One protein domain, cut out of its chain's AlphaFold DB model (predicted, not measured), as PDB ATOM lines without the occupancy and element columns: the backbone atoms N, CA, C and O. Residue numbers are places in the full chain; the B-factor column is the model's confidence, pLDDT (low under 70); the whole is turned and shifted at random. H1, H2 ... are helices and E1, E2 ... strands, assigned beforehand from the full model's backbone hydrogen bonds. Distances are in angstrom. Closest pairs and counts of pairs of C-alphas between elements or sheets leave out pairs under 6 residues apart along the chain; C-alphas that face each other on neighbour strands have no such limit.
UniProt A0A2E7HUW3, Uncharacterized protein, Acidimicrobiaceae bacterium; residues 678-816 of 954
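AT A GLANCE: This is residues 678 to 816 of the 954 residues of an uncharacterized protein of Acidimicrobiaceae bacterium (UniProt A0A2E7HUW3). With little regular structure, two small antiparallel meanders, each strand beside the one before, follow one another along the long axis: strongly twisted E1 E2 E3 E4 E5, then E6 E7 E8 E9, with H1 between them in the chain. The long stretch of residues 771 to 816 has no named element: it leaves the end of E9, and its last residues, about 810 to 816, run out as a tail away from the second sheet, the C-alphas of the stretch lying 4 to 29 A from the mean of all C-alphas. The 139 printed residues, 40 in named elements, are mostly strand and compact, radius of gyration 15.3 A, spanning 52 by 27 by 24 A.

IN THESE COORDINATES: E1 is residues 682 to 684, from C-alpha 682 at (273.064, 228.919, 302.325); E2 690 to 694; E3 698 to 702, 13.3 A; E4 708 to 710; E5 715 to 717. H1 is 728 to 731. E6 is 738 to 740, E7 749 to 751, E8 756 to 760, and E9 765 to 770, 14.7 A, ending at C-alpha 770 (285.658, 226.213, 289.636).

HOW THE PARTS SIT: Hairpin E2 and E3 has N 700 and O 692 within hydrogen-bond range, 2.8 A; hairpin E8 and E9 has N 768 and O 757, 2.8 A. H1, too short for O i to N i+4 pairs, is on neither sheet.

THE WHOLE: The printed part has no cut. The farthest C-alphas, Leu 696 and Pro 816, are 52.5 A apart. Residues 769 to 787 and 804 to 816, among others, are under pLDDT 70.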
ATOM      1  N   PRO A 678     265.220 233.676 308.672       73.00
ATOM      2  CA  PRO A 678     265.965 233.055 309.767       73.00
ATOM      3  C   PRO A 678     267.256 232.379 309.301       73.00
ATOM      4  O   PRO A 678     267.255 231.695 308.287       73.00
ATOM      5  N   GLU A 679     268.323 232.462 310.110       76.88
ATOM      6  CA  GLU A 679     269.724 232.161 309.727       76.88
ATOM      7  C   GLU A 679     270.034 230.730 309.211       76.88
ATOM      8  O   GLU A 679     271.196 230.410 308.936       76.88
ATOM      9  N   TRP A 680     269.060 229.818 309.123       85.44
ATOM     10  CA  TRP A 680     269.279 228.543 308.439       85.44
ATOM     11  C   TRP A 680     269.290 228.774 306.924       85.44
ATOM     12  O   TRP A 680     268.420 229.439 306.378       85.44
ATOM     13  N   GLY A 681     270.229 228.166 306.201       87.06
ATOM     14  CA  GLY A 681     270.203 228.257 304.746       87.06
ATOM     15  C   GLY A 681     271.553 228.050 304.084       87.06
ATOM     16  O   GLY A 681     272.167 226.987 304.221       87.06
ATOM     17  N   TRP A 682     271.978 229.041 303.298       87.00
ATOM     18  CA  TRP A 682     273.064 228.919 302.325       87.00
ATOM     19  C   TRP A 682     274.466 229.103 302.915       87.00
ATOM     20  O   TRP A 682     275.111 230.139 302.762       87.00
ATOM     21  N   GLU A 683     275.012 228.043 303.507       86.88
ATOM     22  CA  GLU A 683     276.388 228.064 304.005       86.88
ATOM     23  C   GLU A 683     277.406 227.768 302.883       86.88
ATOM     24  O   GLU A 683     277.441 226.671 302.308       86.88
ATOM     25  N   LYS A 684     278.303 228.720 302.595       85.94
ATOM     26  CA  LYS A 684     279.412 228.527 301.648       85.94
ATOM     27  C   LYS A 684     280.585 227.796 302.311       85.94
ATOM     28  O   LYS A 684     281.305 228.360 303.134       85.94
ATOM     29  N   LYS A 685     280.833 226.543 301.923       84.94
ATOM     30  CA  LYS A 685     281.976 225.758 302.413       84.94
ATOM     31  C   LYS A 685     283.296 226.237 301.802       84.94
ATOM     32  O   LYS A 685     283.345 226.813 300.718       84.94
ATOM     33  N   ALA A 686     284.397 225.937 302.493       75.00
ATOM     34  CA  ALA A 686     285.755 226.370 302.136       75.00
ATOM     35  C   ALA A 686     286.321 225.777 300.821       75.00
ATOM     36  O   ALA A 686     287.432 226.119 300.427       75.00
ATOM     37  N   ASP A 687     285.592 224.881 300.151       74.12
ATOM     38  CA  ASP A 687     285.859 224.386 298.794       74.12
ATOM     39  C   ASP A 687     284.971 225.053 297.720       74.12
ATOM     40  O   ASP A 687     285.010 224.667 296.550       74.12
ATOM     41  N   GLY A 688     284.217 226.097 298.091       72.19
ATOM     42  CA  GLY A 688     283.335 226.876 297.214       72.19
ATOM     43  C   GLY A 688     281.973 226.242 296.955       72.19
ATOM     44  O   GLY A 688     281.206 226.797 296.172       72.19
ATOM     45  N   VAL A 689     281.685 225.104 297.593       83.50
ATOM     46  CA  VAL A 689     280.393 224.421 297.526       83.50
ATOM     47  C   VAL A 689     279.438 225.068 298.524       83.50
ATOM     48  O   VAL A 689     279.720 225.115 299.721       83.50
ATOM     49  N   PHE A 690     278.290 225.531 298.049       86.81
ATOM     50  CA  PHE A 690     277.181 225.925 298.906       86.81
ATOM     51  C   PHE A 690     276.424 224.684 299.368       86.81
ATOM     52  O   PHE A 690     276.118 223.793 298.575       86.81
ATOM     53  N   VAL A 691     276.113 224.623 300.654       90.38
ATOM     54  CA  VAL A 691     275.212 223.621 301.228       90.38
ATOM     55  C   VAL A 691     273.973 224.310 301.785       90.38
ATOM     56  O   VAL A 691     273.999 225.507 302.045       90.38
ATOM     57  N   TRP A 692     272.910 223.539 301.989       91.00
ATOM     58  CA  TRP A 692     271.755 223.986 302.766       91.00
ATOM     59  C   TRP A 692     271.817 223.382 304.165       91.00
ATOM     60  O   TRP A 692     271.773 222.154 304.291       91.00
ATOM     61  N   GLU A 693     271.913 224.211 305.197       90.50
ATOM     62  CA  GLU A 693     271.584 223.833 306.575       90.50
ATOM     63  C   GLU A 693     270.065 223.992 306.750       90.50
ATOM     64  O   GLU A 693     269.534 225.081 306.566       90.50
ATOM     65  N   ASP A 694     269.345 222.907 307.057       88.38
ATOM     66  CA  ASP A 694     267.903 222.988 307.338       88.38
ATOM     67  C   ASP A 694     267.598 223.222 308.832       88.38
ATOM     68  O   ASP A 694     268.442 222.877 309.660       88.38
ATOM     69  N   PRO A 695     266.398 223.728 309.214       86.88
ATOM     70  CA  PRO A 695     266.054 224.077 310.603       86.88
ATOM     71  C   PRO A 695     266.258 222.978 311.662       86.88
ATOM     72  O   PRO A 695     266.169 223.254 312.854       86.88
ATOM     73  N   LEU A 696     266.483 221.721 311.259       84.94
ATOM     74  CA  LEU A 696     266.775 220.600 312.154       84.94
ATOM     75  C   LEU A 696     268.283 220.277 312.256       84.94
ATOM     76  O   LEU A 696     268.627 219.190 312.736       84.94
ATOM     77  N   GLY A 697     269.169 221.169 311.800       84.69
ATOM     78  CA  GLY A 697     270.629 221.004 311.832       84.69
ATOM     79  C   GLY A 697     271.139 219.946 310.845       84.69
ATOM     80  O   GLY A 697     272.009 219.128 311.170       84.69
ATOM     81  N   ARG A 698     270.507 219.846 309.665       88.00
ATOM     82  CA  ARG A 698     270.866 218.858 308.630       88.00
ATOM     83  C   ARG A 698     271.444 219.544 307.405       88.00
ATOM     84  O   ARG A 698     270.750 220.290 306.723       88.00
ATOM     85  N   VAL A 699     272.677 219.170 307.072       90.94
ATOM     86  CA  VAL A 699     273.429 219.725 305.942       90.94
ATOM     87  C   VAL A 699     273.207 218.917 304.656       90.94
ATOM     88  O   VAL A 699     273.579 217.739 304.568       90.94
ATOM     89  N   TRP A 700     272.632 219.557 303.640       91.62
ATOM     90  CA  TRP A 700     272.358 218.996 302.315       91.62
ATOM     91  C   TRP A 700     273.385 219.467 301.286       91.62
ATOM     92  O   TRP A 700     273.658 220.657 301.160       91.62
ATOM     93  N   PHE A 701     273.912 218.529 300.502       90.38
ATOM     94  CA  PHE A 701     274.989 218.774 299.545       90.38
ATOM     95  C   PHE A 701     274.466 218.724 298.099       90.38
ATOM     96  O   PHE A 701     273.866 217.705 297.721       90.38
ATOM     97  N   PRO A 702     274.725 219.746 297.264       88.31
ATOM     98  CA  PRO A 702     274.326 219.748 295.860       88.31
ATOM     99  C   PRO A 702     275.092 218.677 295.080       88.31
ATOM    100  O   PRO A 702     276.210 218.296 295.434       88.31
ATOM    101  N   GLN A 703     274.479 218.157 294.020       83.38
ATOM    102  CA  GLN A 703     275.049 217.134 293.148       83.38
ATOM    103  C   GLN A 703     275.143 217.652 291.697       83.38
ATOM    104  O   GLN A 703     274.249 218.378 291.256       83.38
ATOM    105  N   PRO A 704     276.137 217.214 290.894       73.19
ATOM    106  CA  PRO A 704     276.303 217.647 289.495       73.19
ATOM    107  C   PRO A 704     275.180 217.250 288.514       73.19
ATOM    108  O   PRO A 704     275.314 217.466 287.310       73.19
ATOM    109  N   ASP A 705     274.101 216.615 288.986       72.06
ATOM    110  CA  ASP A 705     272.881 216.327 288.221       72.06
ATOM    111  C   ASP A 705     271.664 217.167 288.663       72.06
ATOM    112  O   ASP A 705     270.543 216.894 288.226       72.06
ATOM    113  N   GLY A 706     271.884 218.182 289.508       74.12
ATOM    114  CA  GLY A 706     270.862 219.087 290.046       74.12
ATOM    115  C   GLY A 706     270.171 218.587 291.318       74.12
ATOM    116  O   GLY A 706     269.388 219.326 291.915       74.12
ATOM    117  N   THR A 707     270.453 217.357 291.757       84.06
ATOM    118  CA  THR A 707     269.869 216.802 292.986       84.06
ATOM    119  C   THR A 707     270.587 217.288 294.250       84.06
ATOM    120  O   THR A 707     271.724 217.748 294.197       84.06
ATOM    121  N   TRP A 708     269.932 217.167 295.407       88.69
ATOM    122  CA  TRP A 708     270.496 217.500 296.722       88.69
ATOM    123  C   TRP A 708     270.511 216.267 297.620       88.69
ATOM    124  O   TRP A 708     269.529 215.527 297.666       88.69
ATOM    125  N   TYR A 709     271.611 216.018 298.332       89.38
ATOM    126  CA  TYR A 709     271.839 214.776 299.077       89.38
ATOM    127  C   TYR A 709     272.186 215.030 300.549       89.38
ATOM    128  O   TYR A 709     273.095 215.801 300.846       89.38
ATOM    129  N   HIS A 710     271.508 214.330 301.463       90.62
ATOM    130  CA  HIS A 710     271.778 214.334 302.905       90.62
ATOM    131  C   HIS A 710     272.448 213.001 303.322       90.62
ATOM    132  O   HIS A 710     271.764 211.973 303.446       90.62
ATOM    133  N   PRO A 711     273.783 212.973 303.540       87.25
ATOM    134  CA  PRO A 711     274.536 211.736 303.766       87.25
ATOM    135  C   PRO A 711     274.138 210.893 304.996       87.25
ATOM    136  O   PRO A 711     274.197 209.666 304.887       87.25
ATOM    137  N   PRO A 712     273.748 211.468 306.155       87.50
ATOM    138  CA  PRO A 712     273.319 210.697 307.327       87.50
ATOM    139  C   PRO A 712     272.078 209.816 307.110       87.50
ATOM    140  O   PRO A 712     271.963 208.774 307.758       87.50
ATOM    141  N   GLU A 713     271.167 210.206 306.210       82.75
ATOM    142  CA  GLU A 713     269.904 209.491 305.947       82.75
ATOM    143  C   GLU A 713     269.884 208.696 304.627       82.75
ATOM    144  O   GLU A 713     268.926 207.955 304.401       82.75
ATOM    145  N   ASP A 714     270.913 208.808 303.771       85.25
ATOM    146  CA  ASP A 714     270.924 208.264 302.393       85.25
ATOM    147  C   ASP A 714     269.722 208.796 301.568       85.25
ATOM    148  O   ASP A 714     269.046 208.060 300.842       85.25
ATOM    149  N   ARG A 715     269.405 210.091 301.748       86.31
ATOM    150  CA  ARG A 715     268.215 210.768 301.201       86.31
ATOM    151  C   ARG A 715     268.602 211.768 300.111       86.31
ATOM    152  O   ARG A 715     269.504 212.576 300.307       86.31
ATOM    153  N   THR A 716     267.873 211.743 298.995       86.06
ATOM    154  CA  THR A 716     268.065 212.641 297.843       86.06
ATOM    155  C   THR A 716     266.773 213.394 297.513       86.06
ATOM    156  O   THR A 716     265.697 212.791 297.506       86.06
ATOM    157  N   LEU A 717     266.888 214.685 297.208       84.19
ATOM    158  CA  LEU A 717     265.836 215.586 296.722       84.19
ATOM    159  C   LEU A 717     266.155 216.044 295.291       84.19
ATOM    160  O   LEU A 717     267.304 215.975 294.863       84.19
ATOM    161  N   ILE A 718     265.140 216.451 294.523       79.12
ATOM    162  CA  ILE A 718     265.268 216.609 293.059       79.12
ATOM    163  C   ILE A 718     265.679 218.010 292.576       79.12
ATOM    164  O   ILE A 718     266.080 218.128 291.424       79.12
ATOM    165  N   ASN A 719     265.585 219.025 293.436       78.75
ATOM    166  CA  ASN A 719     266.135 220.380 293.292       78.75
ATOM    167  C   ASN A 719     266.174 221.035 294.694       78.75
ATOM    168  O   ASN A 719     265.928 220.341 295.688       78.75
ATOM    169  N   TYR A 720     266.480 222.335 294.776       83.19
ATOM    170  CA  TYR A 720     266.560 223.056 296.052       83.19
ATOM    171  C   TYR A 720     265.186 223.424 296.648       83.19
ATOM    172  O   TYR A 720     265.035 223.377 297.861       83.19
ATOM    173  N   GLN A 721     264.156 223.672 295.825       81.69
ATOM    174  CA  GLN A 721     262.793 224.028 296.275       81.69
ATOM    175  C   GLN A 721     262.163 222.999 297.242       81.69
ATOM    176  O   GLN A 721     261.233 223.310 297.980       81.69
ATOM    177  N   TYR A 722     262.632 221.744 297.226       82.19
ATOM    178  CA  TYR A 722     262.161 220.678 298.122       82.19
ATOM    179  C   TYR A 722     263.011 220.489 299.389       82.19
ATOM    180  O   TYR A 722     262.770 219.533 300.137       82.19
ATOM    181  N   LEU A 723     264.020 221.334 299.617       85.12
ATOM    182  CA  LEU A 723     264.823 221.318 300.839       85.12
ATOM    183  C   LEU A 723     263.943 221.676 302.048       85.12
ATOM    184  O   LEU A 723     263.096 222.566 301.958       85.12
ATOM    185  N   PRO A 724     264.082 220.979 303.190       85.38
ATOM    186  CA  PRO A 724     263.301 221.304 304.377       85.38
ATOM    187  C   PRO A 724     263.589 222.732 304.850       85.38
ATOM    188  O   PRO A 724     264.745 223.131 304.904       85.38
ATOM    189  N   GLY A 725     262.552 223.490 305.199       79.88
ATOM    190  CA  GLY A 725     262.702 224.887 305.622       79.88
ATOM    191  C   GLY A 725     263.012 225.881 304.499       79.88
ATOM    192  O   GLY A 725     263.091 227.065 304.795       79.88
ATOM    193  N   TRP A 726     263.159 225.456 303.236       82.38
ATOM    194  CA  TRP A 726     263.318 226.417 302.144       82.38
ATOM    195  C   TRP A 726     262.025 227.210 301.940       82.38
ATOM    196  O   TRP A 726     260.943 226.640 301.775       82.38
ATOM    197  N   ILE A 727     262.166 228.532 301.938       78.19
ATOM    198  CA  ILE A 727     261.109 229.506 301.672       78.19
ATOM    199  C   ILE A 727     261.599 230.394 300.537       78.19
ATOM    200  O   ILE A 727     262.648 231.022 300.678       78.19
ATOM    201  N   ARG A 728     260.830 230.463 299.445       76.38
ATOM    202  CA  ARG A 728     261.124 231.312 298.281       76.38
ATOM    203  C   ARG A 728     261.374 232.759 298.687       76.38
ATOM    204  O   ARG A 728     262.418 233.305 298.368       76.38
ATOM    205  N   ASP A 729     260.416 233.326 299.407       72.38
ATOM    206  CA  ASP A 729     260.324 234.763 299.676       72.38
ATOM    207  C   ASP A 729     261.423 235.282 300.623       72.38
ATOM    208  O   ASP A 729     261.641 236.479 300.685       72.38
ATOM    209  N   CYS A 730     262.151 234.374 301.288       76.44
ATOM    210  CA  CYS A 730     263.355 234.683 302.064       76.44
ATOM    211  C   CYS A 730     264.645 234.343 301.307       76.44
ATOM    212  O   CYS A 730     265.521 235.170 301.096       76.44
ATOM    213  N   HIS A 731     264.771 233.092 300.858       79.44
ATOM    214  CA  HIS A 731     266.067 232.538 300.467       79.44
ATOM    215  C   HIS A 731     266.298 232.597 298.952       79.44
ATOM    216  O   HIS A 731     267.096 231.807 298.443       79.44
ATOM    217  N   CYS A 732     265.567 233.433 298.203       79.31
ATOM    218  CA  CYS A 732     265.908 233.741 296.810       79.31
ATOM    219  C   CYS A 732     267.078 234.728 296.741       79.31
ATOM    220  O   CYS A 732     268.068 234.412 296.088       79.31
ATOM    221  N   ASP A 733     267.007 235.856 297.449       70.56
ATOM    222  CA  ASP A 733     268.010 236.926 297.337       70.56
ATOM    223  C   ASP A 733     269.323 236.597 298.074       70.56
ATOM    224  O   ASP A 733     270.400 237.037 297.677       70.56
ATOM    225  N   GLU A 734     269.274 235.698 299.061       70.31
ATOM    226  CA  GLU A 734     270.455 235.097 299.700       70.31
ATOM    227  C   GLU A 734     271.262 234.139 298.793       70.31
ATOM    228  O   GLU A 734     272.348 233.684 299.176       70.31
ATOM    229  N   GLN A 735     270.754 233.749 297.614       75.50
ATOM    230  CA  GLN A 735     271.445 232.772 296.764       75.50
ATOM    231  C   GLN A 735     272.673 233.386 296.090       75.50
ATOM    232  O   GLN A 735     272.631 233.900 294.977       75.50
ATOM    233  N   MET A 736     273.828 233.215 296.734       73.94
ATOM    234  CA  MET A 736     275.145 233.603 296.208       73.94
ATOM    235  C   MET A 736     275.676 232.700 295.067       73.94
ATOM    236  O   MET A 736     276.888 232.532 294.895       73.94
ATOM    237  N   TRP A 737     274.776 232.120 294.271       83.81
ATOM    238  CA  TRP A 737     275.042 231.501 292.972       83.81
ATOM    239  C   TRP A 737     273.876 231.811 292.021       83.81
ATOM    240  O   TRP A 737     272.767 232.097 292.458       83.81
ATOM    241  N   GLY A 738     274.103 231.706 290.714       85.06
ATOM    242  CA  GLY A 738     273.113 232.054 289.700       85.06
ATOM    243  C   GLY A 738     273.791 232.552 288.432       85.06
ATOM    244  O   GLY A 738     274.856 232.053 288.061       85.06
ATOM    245  N   TRP A 739     273.185 233.547 287.788       85.50
ATOM    246  CA  TRP A 739     273.787 234.264 286.665       85.50
ATOM    247  C   TRP A 739     274.905 235.194 287.145       85.50
ATOM    248  O   TRP A 739     274.729 235.952 288.096       85.50
ATOM    249  N   VAL A 740     276.071 235.112 286.506       81.81
ATOM    250  CA  VAL A 740     277.232 235.964 286.786       81.81
ATOM    251  C   VAL A 740     278.085 236.104 285.528       81.81
ATOM    252  O   VAL A 740     278.401 235.112 284.877       81.81
ATOM    253  N   ASP A 741     278.487 237.327 285.191       78.75
ATOM    254  CA  ASP A 741     279.560 237.564 284.222       78.75
ATOM    255  C   ASP A 741     280.908 237.422 284.950       78.75
ATOM    256  O   ASP A 741     281.330 238.309 285.694       78.75
ATOM    257  N   VAL A 742     281.572 236.273 284.791       71.19
ATOM    258  CA  VAL A 742     282.847 235.968 285.468       71.19
ATOM    259  C   VAL A 742     284.035 236.601 284.726       71.19
ATOM    260  O   VAL A 742     285.164 236.570 285.224       71.19
ATOM    261  N   ASN A 743     283.823 237.149 283.523       69.25
ATOM    262  CA  ASN A 743     284.903 237.481 282.594       69.25
ATOM    263  C   ASN A 743     284.908 238.946 282.091       69.25
ATOM    264  O   ASN A 743     285.963 239.440 281.681       69.25
ATOM    265  N   GLY A 744     283.782 239.653 282.200       65.50
ATOM    266  CA  GLY A 744     283.578 241.048 281.813       65.50
ATOM    267  C   GLY A 744     283.186 241.266 280.345       65.50
ATOM    268  O   GLY A 744     283.386 242.375 279.841       65.50
ATOM    269  N   ASP A 745     282.693 240.245 279.630       70.62
ATOM    270  CA  ASP A 745     282.269 240.358 278.221       70.62
ATOM    271  C   ASP A 745     280.756 240.564 278.015       70.62
ATOM    272  O   ASP A 745     280.316 240.762 276.876       70.62
ATOM    273  N   GLY A 746     279.969 240.602 279.095       71.00
ATOM    274  CA  GLY A 746     278.516 240.756 279.061       71.00
ATOM    275  C   GLY A 746     277.760 239.463 278.741       71.00
ATOM    276  O   GLY A 746     276.582 239.530 278.379       71.00
ATOM    277  N   ILE A 747     278.413 238.299 278.839       75.94
ATOM    278  CA  ILE A 747     277.773 236.984 278.761       75.94
ATOM    279  C   ILE A 747     277.671 236.387 280.166       75.94
ATOM    280  O   ILE A 747     278.672 236.075 280.799       75.94
ATOM    281  N   GLU A 748     276.445 236.167 280.634       80.88
ATOM    282  CA  GLU A 748     276.207 235.514 281.921       80.88
ATOM    283  C   GLU A 748     276.543 234.015 281.851       80.88
ATOM    284  O   GLU A 748     275.912 233.235 281.126       80.88
ATOM    285  N   GLU A 749     277.519 233.590 282.648       84.88
ATOM    286  CA  GLU A 749     277.713 232.192 282.998       84.88
ATOM    287  C   GLU A 749     276.813 231.802 284.180       84.88
ATOM    288  O   GLU A 749     276.412 232.628 284.996       84.88
ATOM    289  N   TRP A 750     276.507 230.509 284.302       87.25
ATOM    290  CA  TRP A 750     275.810 229.979 285.472       87.25
ATOM    291  C   TRP A 750     276.809 229.458 286.501       87.25
ATOM    292  O   TRP A 750     277.432 228.408 286.301       87.25
ATOM    293  N   TYR A 751     276.939 230.152 287.625       86.56
ATOM    294  CA  TYR A 751     277.593 229.627 288.818       86.56
ATOM    295  C   TYR A 751     276.600 228.728 289.563       86.56
ATOM    296  O   TYR A 751     275.495 229.150 289.892       86.56
ATOM    297  N   GLY A 752     276.966 227.464 289.785       85.31
ATOM    298  CA  GLY A 752     276.150 226.495 290.516       85.31
ATOM    299  C   GLY A 752     276.545 226.368 291.996       85.31
ATOM    300  O   GLY A 752     277.704 226.605 292.349       85.31
ATOM    301  N   PRO A 753     275.634 225.885 292.864       85.50
ATOM    302  CA  PRO A 753     275.910 225.648 294.278       85.50
ATOM    303  C   PRO A 753     276.959 224.549 294.488       85.50
ATOM    304  O   PRO A 753     277.592 224.490 295.534       85.50
ATOM    305  N   ASP A 754     277.206 223.693 293.490       80.81
ATOM    306  CA  ASP A 754     278.300 222.717 293.496       80.81
ATOM    307  C   ASP A 754     279.695 223.350 293.288       80.81
ATOM    308  O   ASP A 754     280.685 222.631 293.160       80.81
ATOM    309  N   GLY A 755     279.785 224.685 293.250       77.69
ATOM    310  CA  GLY A 755     281.016 225.446 293.035       77.69
ATOM    311  C   GLY A 755     281.464 225.499 291.569       77.69
ATOM    312  O   GLY A 755     282.534 226.037 291.270       77.69
ATOM    313  N   THR A 756     280.678 224.931 290.651       81.38
ATOM    314  CA  THR A 756     281.015 224.807 289.229       81.38
ATOM    315  C   THR A 756     280.445 225.979 288.428       81.38
ATOM    316  O   THR A 756     279.252 226.260 288.509       81.38
ATOM    317  N   VAL A 757     281.268 226.621 287.595       83.19
ATOM    318  CA  VAL A 757     280.819 227.633 286.618       83.19
ATOM    319  C   VAL A 757     280.527 226.958 285.276       83.19
ATOM    320  O   VAL A 757     281.345 226.169 284.791       83.19
ATOM    321  N   TRP A 758     279.383 227.265 284.662       83.25
ATOM    322  CA  TRP A 758     278.893 226.685 283.409       83.25
ATOM    323  C   TRP A 758     278.650 227.760 282.339       83.25
ATOM    324  O   TRP A 758     277.846 228.661 282.548       83.25
ATOM    325  N   GLY A 759     279.266 227.608 281.164       82.25
ATOM    326  CA  GLY A 759     279.028 228.461 279.989       82.25
ATOM    327  C   GLY A 759     278.334 227.705 278.850       82.25
ATOM    328  O   GLY A 759     278.493 226.480 278.727       82.25
ATOM    329  N   GLU A 760     277.564 228.402 278.005       80.88
ATOM    330  CA  GLU A 760     276.917 227.801 276.830       80.88
ATOM    331  C   GLU A 760     277.805 227.876 275.578       80.88
ATOM    332  O   GLU A 760     278.262 228.934 275.158       80.88
ATOM    333  N   PHE A 761     278.006 226.733 274.915       76.06
ATOM    334  CA  PHE A 761     278.730 226.634 273.647       76.06
ATOM    335  C   PHE A 761     277.879 225.925 272.589       76.06
ATOM    336  O   PHE A 761     277.900 224.692 272.484       76.06
ATOM    337  N   GLY A 762     277.164 226.686 271.755       69.19
ATOM    338  CA  GLY A 762     276.393 226.120 270.643       69.19
ATOM    339  C   GLY A 762     275.077 225.462 271.075       69.19
ATOM    340  O   GLY A 762     274.755 224.380 270.569       69.19
ATOM    341  N   GLY A 763     274.369 226.036 272.056       72.50
ATOM    342  CA  GLY A 763     273.193 225.422 272.690       72.50
ATOM    343  C   GLY A 763     273.510 224.231 273.610       72.50
ATOM    344  O   GLY A 763     272.679 223.330 273.770       72.50
ATOM    345  N   ILE A 764     274.738 224.158 274.141       75.81
ATOM    346  CA  ILE A 764     275.181 223.131 275.095       75.81
ATOM    347  C   ILE A 764     275.966 223.791 276.230       75.81
ATOM    348  O   ILE A 764     277.082 224.267 276.024       75.81
ATOM    349  N   TRP A 765     275.408 223.727 277.431       80.25
ATOM    350  CA  TRP A 765     276.040 224.131 278.677       80.25
ATOM    351  C   TRP A 765     277.101 223.112 279.089       80.25
ATOM    352  O   TRP A 765     276.857 221.896 279.091       80.25
ATOM    353  N   ARG A 766     278.289 223.616 279.427       79.81
ATOM    354  CA  ARG A 766     279.444 222.831 279.873       79.81
ATOM    355  C   ARG A 766     280.162 223.546 281.015       79.81
ATOM    356  O   ARG A 766     280.228 224.772 280.993       79.81
ATOM    357  N   PRO A 767     280.761 222.809 281.962       78.38
ATOM    358  CA  PRO A 767     281.505 223.433 283.040       78.38
ATOM    359  C   PRO A 767     282.855 223.956 282.523       78.38
ATOM    360  O   PRO A 767     283.609 223.226 281.862       78.38
ATOM    361  N   VAL A 768     283.135 225.225 282.812       71.25
ATOM    362  CA  VAL A 768     284.307 225.989 282.347       71.25
ATOM    363  C   VAL A 768     285.353 226.220 283.439       71.25
ATOM    364  O   VAL A 768     286.514 226.453 283.115       71.25
ATOM    365  N   GLY A 769     284.985 226.076 284.715       66.00
ATOM    366  CA  GLY A 769     285.916 226.176 285.841       66.00
ATOM    367  C   GLY A 769     285.264 225.926 287.202       66.00
ATOM    368  O   GLY A 769     284.058 225.685 287.297       66.00
ATOM    369  N   ASN A 770     286.080 225.998 288.252       61.75
ATOM    370  CA  ASN A 770     285.658 226.213 289.636       61.75
ATOM    371  C   ASN A 770     286.289 227.538 290.085       61.75
ATOM    372  O   ASN A 770     287.455 227.788 289.783       61.75
ATOM    373  N   ILE A 771     285.528 228.381 290.782       56.19
ATOM    374  CA  ILE A 771     285.936 229.760 291.104       56.19
ATOM    375  C   ILE A 771     287.151 229.856 292.053       56.19
ATOM    376  O   ILE A 771     287.752 230.917 292.172       56.19
ATOM    377  N   ASN A 772     287.548 228.750 292.696       54.19
ATOM    378  CA  ASN A 772     288.693 228.688 293.610       54.19
ATOM    379  C   ASN A 772     290.024 228.276 292.946       54.19
ATOM    380  O   ASN A 772     291.045 228.218 293.636       54.19
ATOM    381  N   ASP A 773     290.050 227.960 291.645       55.12
ATOM    382  CA  ASP A 773     291.315 227.751 290.925       55.12
ATOM    383  C   ASP A 773     291.965 229.121 290.631       55.12
ATOM    384  O   ASP A 773     291.620 229.808 289.674       55.12
ATOM    385  N   GLU A 774     292.906 229.512 291.496       48.25
ATOM    386  CA  GLU A 774     293.609 230.808 291.580       48.25
ATOM    387  C   GLU A 774     294.284 231.280 290.265       48.25
ATOM    388  O   GLU A 774     295.500 231.162 290.112       48.25
ATOM    389  N   PHE A 775     293.518 231.843 289.318       39.19
ATOM    390  CA  PHE A 775     293.946 232.897 288.376       39.19
ATOM    391  C   PHE A 775     292.756 233.486 287.591       39.19
ATOM    392  O   PHE A 775     291.894 232.747 287.125       39.19
ATOM    393  N   SER A 776     292.745 234.800 287.357       49.44
ATOM    394  CA  SER A 776     291.783 235.448 286.453       49.44
ATOM    395  C   SER A 776     292.227 235.370 284.980       49.44
ATOM    396  O   SER A 776     293.395 235.602 284.659       49.44
ATOM    397  N   GLY A 777     291.282 235.081 284.074       48.84
ATOM    398  CA  GLY A 777     291.450 235.179 282.613       48.84
ATOM    399  C   GLY A 777     291.222 233.884 281.808       48.84
ATOM    400  O   GLY A 777     291.774 232.836 282.122       48.84
ATOM    401  N   GLU A 778     290.459 234.006 280.711       50.47
ATOM    402  CA  GLU A 778     290.147 232.978 279.689       50.47
ATOM    403  C   GLU A 778     289.459 231.679 280.177       50.47
ATOM    404  O   GLU A 778     290.057 230.598 280.246       50.47
ATOM    405  N   LEU A 779     288.135 231.757 280.378       53.50
ATOM    406  CA  LEU A 779     287.264 230.587 280.553       53.50
ATOM    407  C   LEU A 779     287.441 229.580 279.402       53.50
ATOM    408  O   LEU A 779     287.324 229.906 278.220       53.50
ATOM    409  N   SER A 780     287.733 228.326 279.755       54.97
ATOM    410  CA  SER A 780     288.147 227.288 278.807       54.97
ATOM    411  C   SER A 780     287.256 226.041 278.906       54.97
ATOM    412  O   SER A 780     287.067 225.519 280.005       54.97
ATOM    413  N   PRO A 781     286.749 225.475 277.789       56.00
ATOM    414  CA  PRO A 781     285.911 224.275 277.836       56.00
ATOM    415  C   PRO A 781     286.639 223.069 278.451       56.00
ATOM    416  O   PRO A 781     287.584 222.536 277.859       56.00
ATOM    417  N   SER A 782     286.184 222.591 279.613       55.19
ATOM    418  CA  SER A 782     286.761 221.398 280.246       55.19
ATOM    419  C   SER A 782     286.420 220.115 279.464       55.19
ATOM    420  O   SER A 782     285.312 219.958 278.952       55.19
ATOM    421  N   GLU A 783     287.334 219.135 279.403       52.34
ATOM    422  CA  GLU A 783     287.059 217.807 278.805       52.34
ATOM    423  C   GLU A 783     286.227 216.885 279.737       52.34
ATOM    424  O   GLU A 783     286.428 215.665 279.786       52.34
ATOM    425  N   SER A 784     285.296 217.451 280.510       49.66
ATOM    426  CA  SER A 784     284.369 216.702 281.367       49.66
ATOM    427  C   SER A 784     283.140 216.199 280.583       49.66
ATOM    428  O   SER A 784     282.883 216.599 279.448       49.66
ATOM    429  N   SER A 785     282.410 215.228 281.141       49.78
ATOM    430  CA  SER A 785     281.456 214.398 280.379       49.78
ATOM    431  C   SER A 785     279.969 214.728 280.577       49.78
ATOM    432  O   SER A 785     279.119 213.902 280.239       49.78
ATOM    433  N   SER A 786     279.649 215.883 281.156       58.31
ATOM    434  CA  SER A 786     278.288 216.335 281.475       58.31
ATOM    435  C   SER A 786     277.861 217.468 280.540       58.31
ATOM    436  O   SER A 786     278.107 218.636 280.810       58.31
ATOM    437  N   GLU A 787     277.224 217.112 279.421       66.25
ATOM    438  CA  GLU A 787     276.617 218.072 278.488       66.25
ATOM    439  C   GLU A 787     275.156 218.339 278.884       66.25
ATOM    440  O   GLU A 787     274.316 217.434 278.821       66.25
ATOM    441  N   ILE A 788     274.843 219.580 279.266       71.88
ATOM    442  CA  ILE A 788     273.485 220.029 279.597       71.88
ATOM    443  C   ILE A 788     272.925 220.815 278.402       71.88
ATOM    444  O   ILE A 788     273.585 221.686 277.856       71.88
ATOM    445  N   THR A 789     271.713 220.490 277.940       72.31
ATOM    446  CA  THR A 789     271.148 221.051 276.686       72.31
ATOM    447  C   THR A 789     269.930 221.955 276.900       72.31
ATOM    448  O   THR A 789     269.175 222.188 275.957       72.31
ATOM    449  N   VAL A 790     269.661 222.342 278.149       73.50
ATOM    450  CA  VAL A 790     268.647 223.320 278.577       73.50
ATOM    451  C   VAL A 790     269.115 223.847 279.935       73.50
ATOM    452  O   VAL A 790     269.429 223.020 280.792       73.50
ATOM    453  N   PHE A 791     269.128 225.166 280.146       73.31
ATOM    454  CA  PHE A 791     269.561 225.777 281.413       73.31
ATOM    455  C   PHE A 791     268.753 225.287 282.631       73.31
ATOM    456  O   PHE A 791     269.304 225.146 283.716       73.31
ATOM    457  N   THR A 792     267.495 224.868 282.431       76.31
ATOM    458  CA  THR A 792     266.579 224.331 283.462       76.31
ATOM    459  C   THR A 792     266.969 222.968 284.071       76.31
ATOM    460  O   THR A 792     266.127 222.189 284.525       76.31
ATOM    461  N   ARG A 793     268.258 222.623 284.001       76.81
ATOM    462  CA  ARG A 793     268.900 221.424 284.560       76.81
ATOM    463  C   ARG A 793     270.309 221.688 285.092       76.81
ATOM    464  O   ARG A 793     270.996 220.729 285.439       76.81
ATOM    465  N   LEU A 794     270.756 222.941 285.087       81.81
ATOM    466  CA  LEU A 794     272.014 223.335 285.705       81.81
ATOM    467  C   LEU A 794     271.939 223.073 287.223       81.81
ATOM    468  O   LEU A 794     270.841 223.135 287.790       81.81
ATOM    469  N   PRO A 795     273.059 222.742 287.894       80.50
ATOM    470  CA  PRO A 795     273.065 222.565 289.342       80.50
ATOM    471  C   PRO A 795     272.499 223.804 290.041       80.50
ATOM    472  O   PRO A 795     272.897 224.920 289.722       80.50
ATOM    473  N   GLY A 796     271.564 223.613 290.974       75.38
ATOM    474  CA  GLY A 796     270.924 224.711 291.707       75.38
ATOM    475  C   GLY A 796     269.862 225.510 290.952       75.38
ATOM    476  O   GLY A 796     269.290 226.405 291.556       75.38
ATOM    477  N   TRP A 797     269.551 225.217 289.684       78.56
ATOM    478  CA  TRP A 797     268.482 225.942 288.989       78.56
ATOM    479  C   TRP A 797     267.079 225.553 289.496       78.56
ATOM    480  O   TRP A 797     266.800 224.378 289.769       78.56
ATOM    481  N   GLY A 798     266.181 226.538 289.546       68.62
ATOM    482  CA  GLY A 798     264.757 226.401 289.851       68.62
ATOM    483  C   GLY A 798     263.963 227.561 289.247       68.62
ATOM    484  O   GLY A 798     264.499 228.648 289.050       68.62
ATOM    485  N   ASP A 799     262.689 227.317 288.944       67.88
ATOM    486  CA  ASP A 799     261.763 228.263 288.309       67.88
ATOM    487  C   ASP A 799     261.183 229.333 289.253       67.88
ATOM    488  O   ASP A 799     260.423 230.183 288.795       67.88
ATOM    489  N   ASP A 800     261.548 229.314 290.542       70.50
ATOM    490  CA  ASP A 800     261.009 230.235 291.556       70.50
ATOM    491  C   ASP A 800     261.914 231.432 291.901       70.50
ATOM    492  O   ASP A 800     261.382 232.429 292.377       70.50
ATOM    493  N   CYS A 801     263.239 231.349 291.687       75.56
ATOM    494  CA  CYS A 801     264.185 232.444 291.997       75.56
ATOM    495  C   CYS A 801     264.961 232.976 290.781       75.56
ATOM    496  O   CYS A 801     265.473 234.086 290.833       75.56
ATOM    497  N   PHE A 802     265.077 232.207 289.688       76.56
ATOM    498  CA  PHE A 802     265.907 232.589 288.541       76.56
ATOM    499  C   PHE A 802     265.105 232.602 287.243       76.56
ATOM    500  O   PHE A 802     264.667 231.554 286.749       76.56
ATOM    501  N   GLU A 803     264.983 233.781 286.632       76.06
ATOM    502  CA  GLU A 803     264.518 233.882 285.252       76.06
ATOM    503  C   GLU A 803     265.537 233.260 284.269       76.06
ATOM    504  O   GLU A 803     266.685 232.941 284.604       76.06
ATOM    505  N   GLY A 804     265.092 233.013 283.034       67.06
ATOM    506  CA  GLY A 804     265.995 232.609 281.952       67.06
ATOM    507  C   GLY A 804     266.804 233.810 281.447       67.06
ATOM    508  O   GLY A 804     266.277 234.919 281.473       67.06
ATOM    509  N   PRO A 805     268.036 233.608 280.947       63.84
ATOM    510  CA  PRO A 805     268.923 234.711 280.592       63.84
ATOM    511  C   PRO A 805     268.343 235.523 279.424       63.84
ATOM    512  O   PRO A 805     267.858 234.952 278.439       63.84
ATOM    513  N   GLU A 806     268.385 236.856 279.529       55.19
ATOM    514  CA  GLU A 806     267.829 237.756 278.505       55.19
ATOM    515  C   GLU A 806     268.689 237.800 277.232       55.19
ATOM    516  O   GLU A 806     268.175 237.981 276.122       55.19
ATOM    517  N   LEU A 807     270.002 237.606 277.384       51.44
ATOM    518  CA  LEU A 807     270.969 237.559 276.292       51.44
ATOM    519  C   LEU A 807     271.265 236.112 275.870       51.44
ATOM    520  O   LEU A 807     271.166 235.163 276.644       51.44
ATOM    521  N   THR A 808     271.653 235.919 274.606       53.72
ATOM    522  CA  THR A 808     272.082 234.601 274.115       53.72
ATOM    523  C   THR A 808     273.489 234.287 274.609       53.72
ATOM    524  O   THR A 808     274.458 234.797 274.046       53.72
ATOM    525  N   THR A 809     273.601 233.412 275.606       54.28
ATOM    526  CA  THR A 809     274.835 233.105 276.350       54.28
ATOM    527  C   THR A 809     275.893 232.279 275.588       54.28
ATOM    528  O   THR A 809     276.707 231.587 276.198       54.28
ATOM    529  N   GLU A 810     275.915 232.329 274.247       61.50
ATOM    530  CA  GLU A 810     276.878 231.580 273.424       61.50
ATOM    531  C   GLU A 810     278.297 232.168 273.526       61.50
ATOM    532  O   GLU A 810     278.696 233.022 272.727       61.50
ATOM    533  N   GLN A 811     279.093 231.643 274.461       60.69
ATOM    534  CA  GLN A 811     280.493 232.018 274.643       60.69
ATOM    535  C   GLN A 811     281.320 231.814 273.352       60.69
ATOM    536  O   GLN A 811     281.174 230.802 272.640       60.69
ATOM    537  N   PRO A 812     282.250 232.737 273.034       54.09
ATOM    538  CA  PRO A 812     283.031 232.686 271.805       54.09
ATOM    539  C   PRO A 812     283.933 231.445 271.758       54.09
ATOM    540  O   PRO A 812     284.887 231.294 272.516       54.09
ATOM    541  N   THR A 813     283.677 230.544 270.803       47.50
ATOM    542  CA  THR A 813     284.496 229.329 270.639       47.50
ATOM    543  C   THR A 813     285.957 229.699 270.314       47.50
ATOM    544  O   THR A 813     286.201 230.335 269.279       47.50
ATOM    545  N   PRO A 814     286.947 229.280 271.130       36.56
ATOM    546  CA  PRO A 814     288.297 229.834 271.078       36.56
ATOM    547  C   PRO A 814     289.005 229.605 269.737       36.56
ATOM    548  O   PRO A 814     289.067 228.495 269.196       36.56
ATOM    549  N   THR A 815     289.586 230.684 269.210       40.53
ATOM    550  CA  THR A 815     290.379 230.715 267.974       40.53
ATOM    551  C   THR A 815     291.849 230.978 268.333       40.53
ATOM    552  O   THR A 815     292.114 231.900 269.094       40.53
ATOM    553  N   PRO A 816     292.823 230.194 267.827       32.62
ATOM    554  CA  PRO A 816     294.186 230.183 268.372       32.62
ATOM    555  C   PRO A 816     294.971 231.499 268.193       32.62
ATOM    556  O   PRO A 816     294.931 232.109 267.122       32.62
TER     557      PRO A 816